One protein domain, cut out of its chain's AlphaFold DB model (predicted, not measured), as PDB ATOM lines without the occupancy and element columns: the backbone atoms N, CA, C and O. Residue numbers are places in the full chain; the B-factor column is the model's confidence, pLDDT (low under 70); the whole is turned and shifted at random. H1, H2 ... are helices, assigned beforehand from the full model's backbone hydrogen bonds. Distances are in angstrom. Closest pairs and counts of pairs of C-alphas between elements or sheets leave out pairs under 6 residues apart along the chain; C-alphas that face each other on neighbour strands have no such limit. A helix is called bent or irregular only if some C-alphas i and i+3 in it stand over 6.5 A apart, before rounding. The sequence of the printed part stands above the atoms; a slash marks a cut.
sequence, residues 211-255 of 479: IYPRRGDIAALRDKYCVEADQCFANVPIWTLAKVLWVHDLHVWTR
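AT A GLANCE: This is residues 211 to 255 of the 479 residues of an uncharacterized protein of Coprinopsis marcescibilis (UniProt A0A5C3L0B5). A long straight helix, H2, reaches away like an arm from a small body, in which an unnamed stretch, residues 211 to 223, runs out and the chain then folds back through a short helix, H1. Residues 242 to 255, which belong to H2, stick out free of the rest, and this arm makes much of the length. The printed part has 45 residues with two named helices, H1 then H2, and no named strand; the class is all helix. It is loose, with a radius of gyration of the C-alphas of 13.4 A, and its C-alphas span 40 by 19 by 12 A.

IN THESE COORDINATES: The printed part begins at Ile 211, with its C-alpha at (-52.740, -10.423, 63.081). Residues 211 to 223 hold no named element. H1 is residues 224 to 233, 14.6 A from first to last C-alpha, and begins with C-alpha 224 at (-55.843, -25.371, 73.282). H2 is residues 238 to 255, 26.2 A from first to last C-alpha, and ends with C-alpha 255 at (-83.440, -12.832, 88.536).

HOW THE PARTS SIT: A tight link of 4 residues joins H1 to H2. The two helices are only just apart, with their closest C-alphas 8.3 A from each other. In both H1 and H2 every O i to N i+4 pair is within hydrogen-bond range. Neither helix is bent.

THE WHOLE: The C-alphas of Ile 211 and Arg 255 are the two farthest apart, at 40.0 A. Without residues 242 to 255 the body has 31 residues, spans 26 by 17 by 10 A and has a radius of gyration of 9.4 A. The printed part has no cut. The mean pLDDT of the printed part is 78.5, and residues 211 to 220 are under 70.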
ATOM      1  N   ILE A 211     -52.934 -10.909  61.716       45.81
ATOM      2  CA  ILE A 211     -52.740 -10.423  63.081       45.81
ATOM      3  C   ILE A 211     -53.805  -9.347  63.314       45.81
ATOM      4  O   ILE A 211     -53.568  -8.151  63.170       45.81
ATOM      5  N   TYR A 212     -55.039  -9.761  63.597       51.16
ATOM      6  CA  TYR A 212     -56.073  -8.850  64.059       51.16
ATOM      7  C   TYR A 212     -55.627  -8.316  65.423       51.16
ATOM      8  O   TYR A 212     -55.078  -9.074  66.209       51.16
ATOM      9  N   PRO A 213     -55.891  -7.053  65.781       54.66
ATOM     10  CA  PRO A 213     -55.415  -6.451  67.033       54.66
ATOM     11  C   PRO A 213     -55.917  -7.120  68.333       54.66
ATOM     12  O   PRO A 213     -55.540  -6.701  69.422       54.66
ATOM     13  N   ARG A 214     -56.751  -8.168  68.248       55.59
ATOM     14  CA  ARG A 214     -57.067  -9.079  69.369       55.59
ATOM     15  C   ARG A 214     -56.208 -10.334  69.433       55.59
ATOM     16  O   ARG A 214     -56.076 -10.917  70.498       55.59
ATOM     17  N   ARG A 215     -55.606 -10.704  68.309       51.72
ATOM     18  CA  ARG A 215     -54.685 -11.818  68.122       51.72
ATOM     19  C   ARG A 215     -53.280 -11.421  68.562       51.72
ATOM     20  O   ARG A 215     -52.332 -11.546  67.791       51.72
ATOM     21  N   GLY A 216     -53.132 -10.955  69.808       58.94
ATOM     22  CA  GLY A 216     -51.830 -11.118  70.466       58.94
ATOM     23  C   GLY A 216     -51.355 -12.555  70.229       58.94
ATOM     24  O   GLY A 216     -52.209 -13.427  70.111       58.94
ATOM     25  N   ASP A 217     -50.048 -12.766  70.060       64.25
ATOM     26  CA  ASP A 217     -49.473 -14.009  69.526       64.25
ATOM     27  C   ASP A 217     -50.267 -15.261  69.949       64.25
ATOM     28  O   ASP A 217     -50.194 -15.699  71.096       64.25
ATOM     29  N   ILE A 218     -51.095 -15.793  69.038       64.06
ATOM     30  CA  ILE A 218     -52.009 -16.905  69.348       64.06
ATOM     31  C   ILE A 218     -51.183 -18.143  69.704       64.06
ATOM     32  O   ILE A 218     -51.611 -18.956  70.517       64.06
ATOM     33  N   ALA A 219     -49.958 -18.247  69.180       62.97
ATOM     34  CA  ALA A 219     -49.024 -19.300  69.555       62.97
ATOM     35  C   ALA A 219     -48.541 -19.172  71.014       62.97
ATOM     36  O   ALA A 219     -48.094 -20.156  71.607       62.97
ATOM     37  N   ALA A 220     -48.667 -17.992  71.636       69.44
ATOM     38  CA  ALA A 220     -48.388 -17.799  73.057       69.44
ATOM     39  C   ALA A 220     -49.519 -18.314  73.967       69.44
ATOM     40  O   ALA A 220     -49.275 -18.562  75.157       69.44
ATOM     41  N   LEU A 221     -50.733 -18.529  73.439       74.50
ATOM     42  CA  LEU A 221     -51.807 -19.230  74.145       74.50
ATOM     43  C   LEU A 221     -51.485 -20.729  74.158       74.50
ATOM     44  O   LEU A 221     -51.899 -21.491  73.294       74.50
ATOM     45  N   ARG A 222     -50.725 -21.162  75.170       81.50
ATOM     46  CA  ARG A 222     -50.353 -22.578  75.363       81.50
ATOM     47  C   ARG A 222     -51.552 -23.506  75.588       81.50
ATOM     48  O   ARG A 222     -51.392 -24.720  75.504       81.50
ATOM     49  N   ASP A 223     -52.712 -22.949  75.924       85.44
ATOM     50  CA  ASP A 223     -53.931 -23.707  76.170       85.44
ATOM     51  C   ASP A 223     -54.780 -23.802  74.895       85.44
ATOM     52  O   ASP A 223     -55.267 -22.791  74.376       85.44
ATOM     53  N   LYS A 224     -54.990 -25.040  74.430       83.31
ATOM     54  CA  LYS A 224     -55.843 -25.371  73.282       83.31
ATOM     55  C   LYS A 224     -57.252 -24.796  73.443       83.31
ATOM     56  O   LYS A 224     -57.824 -24.321  72.464       83.31
ATOM     57  N   TYR A 225     -57.784 -24.772  74.666       81.69
ATOM     58  CA  TYR A 225     -59.109 -24.222  74.942       81.69
ATOM     59  C   TYR A 225     -59.183 -22.717  74.653       81.69
ATOM     60  O   TYR A 225     -60.133 -22.239  74.032       81.69
ATOM     61  N   CYS A 226     -58.164 -21.950  75.051       76.94
ATOM     62  CA  CYS A 226     -58.144 -20.513  74.790       76.94
ATOM     63  C   CYS A 226     -57.991 -20.194  73.299       76.94
ATOM     64  O   CYS A 226     -58.589 -19.228  72.827       76.94
ATOM     65  N   VAL A 227     -57.235 -21.010  72.556       80.12
ATOM     66  CA  VAL A 227     -57.120 -20.886  71.094       80.12
ATOM     67  C   VAL A 227     -58.472 -21.136  70.422       80.12
ATOM     68  O   VAL A 227     -58.891 -20.344  69.581       80.12
ATOM     69  N   GLU A 228     -59.197 -22.185  70.824       81.62
ATOM     70  CA  GLU A 228     -60.541 -22.473  70.300       81.62
ATOM     71  C   GLU A 228     -61.543 -21.356  70.637       81.62
ATOM     72  O   GLU A 228     -62.345 -20.957  69.785       81.62
ATOM     73  N   ALA A 229     -61.478 -20.803  71.852       77.75
ATOM     74  CA  ALA A 229     -62.314 -19.678  72.256       77.75
ATOM     75  C   ALA A 229     -61.998 -18.408  71.448       77.75
ATOM     76  O   ALA A 229     -62.919 -17.733  70.990       77.75
ATOM     77  N   ASP A 230     -60.725 -18.084  71.211       80.62
ATOM     78  CA  ASP A 230     -60.358 -16.912  70.408       80.62
ATOM     79  C   ASP A 230     -60.800 -17.069  68.945       80.62
ATOM     80  O   ASP A 230     -61.403 -16.159  68.369       80.62
ATOM     81  N   GLN A 231     -60.631 -18.262  68.368       83.56
ATOM     82  CA  GLN A 231     -61.141 -18.574  67.029       83.56
ATOM     83  C   GLN A 231     -62.668 -18.437  66.940       83.56
ATOM     84  O   GLN A 231     -63.177 -17.907  65.948       83.56
ATOM     85  N   CYS A 232     -63.407 -18.817  67.992       83.69
ATOM     86  CA  CYS A 232     -64.851 -18.589  68.064       83.69
ATOM     87  C   CYS A 232     -65.216 -17.099  67.959       83.69
ATOM     88  O   CYS A 232     -66.262 -16.765  67.408       83.69
ATOM     89  N   PHE A 233     -64.393 -16.190  68.479       83.06
ATOM     90  CA  PHE A 233     -64.731 -14.765  68.563       83.06
ATOM     91  C   PHE A 233     -63.936 -13.865  67.618       83.06
ATOM     92  O   PHE A 233     -64.180 -12.655  67.601       83.06
ATOM     93  N   ALA A 234     -63.061 -14.434  66.785       82.94
ATOM     94  CA  ALA A 234     -62.202 -13.698  65.858       82.94
ATOM     95  C   ALA A 234     -62.985 -12.709  64.972       82.94
ATOM     96  O   ALA A 234     -62.560 -11.571  64.780       82.94
ATOM     97  N   ASN A 235     -64.181 -13.105  64.523       83.56
ATOM     98  CA  ASN A 235     -65.033 -12.300  63.638       83.56
ATOM     99  C   ASN A 235     -66.109 -11.486  64.379       83.56
ATOM    100  O   ASN A 235     -66.954 -10.858  63.746       83.56
ATOM    101  N   VAL A 236     -66.120 -11.495  65.715       83.19
ATOM    102  CA  VAL A 236     -67.136 -10.796  66.513       83.19
ATOM    103  C   VAL A 236     -66.542  -9.497  67.049       83.19
ATOM    104  O   VAL A 236     -65.590  -9.571  67.818       83.19
ATOM    105  N   PRO A 237     -67.044  -8.295  66.711       85.88
ATOM    106  CA  PRO A 237     -66.536  -7.022  67.242       85.88
ATOM    107  C   PRO A 237     -66.477  -6.964  68.791       85.88
ATOM    108  O   PRO A 237     -67.336  -7.533  69.457       85.88
ATOM    109  N   ILE A 238     -65.485  -6.271  69.389       82.44
ATOM    110  CA  ILE A 238     -65.286  -6.242  70.865       82.44
ATOM    111  C   ILE A 238     -66.531  -5.674  71.529       82.44
ATOM    112  O   ILE A 238     -67.010  -6.198  72.529       82.44
ATOM    113  N   TRP A 239     -67.083  -4.614  70.937       88.19
ATOM    114  CA  TRP A 239     -68.294  -3.975  71.426       88.19
ATOM    115  C   TRP A 239     -69.494  -4.935  71.422       88.19
ATOM    116  O   TRP A 239     -70.341  -4.840  72.307       88.19
ATOM    117  N   THR A 240     -69.559  -5.890  70.481       86.94
ATOM    118  CA  THR A 240     -70.610  -6.917  70.434       86.94
ATOM    119  C   THR A 240     -70.463  -7.888  71.599       86.94
ATOM    120  O   THR A 240     -71.454  -8.162  72.272       86.94
ATOM    121  N   LEU A 241     -69.240  -8.347  71.893       85.12
ATOM    122  CA  LEU A 241     -68.961  -9.191  73.064       85.12
ATOM    123  C   LEU A 241     -69.301  -8.465  74.367       85.12
ATOM    124  O   LEU A 241     -69.969  -9.026  75.229       85.12
ATOM    125  N   ALA A 242     -68.907  -7.197  74.488       83.56
ATOM    126  CA  ALA A 242     -69.229  -6.376  75.651       83.56
ATOM    127  C   ALA A 242     -70.748  -6.210  75.829       83.56
ATOM    128  O   ALA A 242     -71.254  -6.339  76.941       83.56
ATOM    129  N   LYS A 243     -71.490  -5.982  74.736       87.19
ATOM    130  CA  LYS A 243     -72.956  -5.884  74.762       87.19
ATOM    131  C   LYS A 243     -73.599  -7.204  75.186       87.19
ATOM    132  O   LYS A 243     -74.510  -7.195  76.002       87.19
ATOM    133  N   VAL A 244     -73.113  -8.318  74.650       85.75
ATOM    134  CA  VAL A 244     -73.549  -9.674  75.002       85.75
ATOM    135  C   VAL A 244     -73.371  -9.943  76.497       85.75
ATOM    136  O   VAL A 244     -74.323 -10.351  77.157       85.75
ATOM    137  N   LEU A 245     -72.183  -9.659  77.034       85.94
ATOM    138  CA  LEU A 245     -71.888  -9.840  78.455       85.94
ATOM    139  C   LEU A 245     -72.755  -8.926  79.328       85.94
ATOM    140  O   LEU A 245     -73.304  -9.379  80.326       85.94
ATOM    141  N   TRP A 246     -72.958  -7.673  78.917       90.50
ATOM    142  CA  TRP A 246     -73.832  -6.740  79.629       90.50
ATOM    143  C   TRP A 246     -75.294  -7.205  79.658       90.50
ATOM    144  O   TRP A 246     -75.927  -7.169  80.709       90.50
ATOM    145  N   VAL A 247     -75.831  -7.680  78.527       89.00
ATOM    146  CA  VAL A 247     -77.194  -8.230  78.464       89.00
ATOM    147  C   VAL A 247     -77.307  -9.462  79.359       89.00
ATOM    148  O   VAL A 247     -78.293  -9.598  80.078       89.00
ATOM    149  N   HIS A 248     -76.312 -10.347  79.349       88.12
ATOM    150  CA  HIS A 248     -76.279 -11.498  80.248       88.12
ATOM    151  C   HIS A 248     -76.303 -11.065  81.723       88.12
ATOM    152  O   HIS A 248     -77.137 -11.545  82.490       88.12
ATOM    153  N   ASP A 249     -75.448 -10.119  82.112       88.19
ATOM    154  CA  ASP A 249     -75.390  -9.615  83.486       88.19
ATOM    155  C   ASP A 249     -76.703  -8.949  83.911       88.19
ATOM    156  O   ASP A 249     -77.147  -9.149  85.042       88.19
ATOM    157  N   LEU A 250     -77.372  -8.237  82.997       90.31
ATOM    158  CA  LEU A 250     -78.697  -7.662  83.231       90.31
ATOM    159  C   LEU A 250     -79.742  -8.752  83.529       90.31
ATOM    160  O   LEU A 250     -80.468  -8.632  84.510       90.31
ATOM    161  N   HIS A 251     -79.777  -9.840  82.748       87.31
ATOM    162  CA  HIS A 251     -80.687 -10.973  82.990       87.31
ATOM    163  C   HIS A 251     -80.376 -11.719  84.294       87.31
ATOM    164  O   HIS A 251     -81.275 -12.224  84.963       87.31
ATOM    165  N   VAL A 252     -79.098 -11.815  84.667       86.94
ATOM    166  CA  VAL A 252     -78.704 -12.405  85.952       86.94
ATOM    167  C   VAL A 252     -79.108 -11.494  87.110       86.94
ATOM    168  O   VAL A 252     -79.467 -11.995  88.175       86.94
ATOM    169  N   TRP A 253     -79.051 -10.174  86.926       87.31
ATOM    170  CA  TRP A 253     -79.432  -9.216  87.958       87.31
ATOM    171  C   TRP A 253     -80.945  -9.185  88.177       87.31
ATOM    172  O   TRP A 253     -81.373  -9.264  89.325       87.31
ATOM    173  N   THR A 254     -81.755  -9.177  87.117       88.81
ATOM    174  CA  THR A 254     -83.223  -9.191  87.255       88.81
ATOM    175  C   THR A 254     -83.721 -10.422  88.011       88.81
ATOM    176  O   THR A 254     -84.578 -10.291  88.873       88.81
ATOM    177  N   ARG A 255     -83.117 -11.597  87.789       84.62
ATOM    178  CA  ARG A 255     -83.440 -12.832  88.536       84.62
ATOM    179  C   ARG A 255     -83.010 -12.818  90.002       84.62
ATOM    180  O   ARG A 255     -83.506 -13.612  90.789       84.62
TER     181      ARG A 255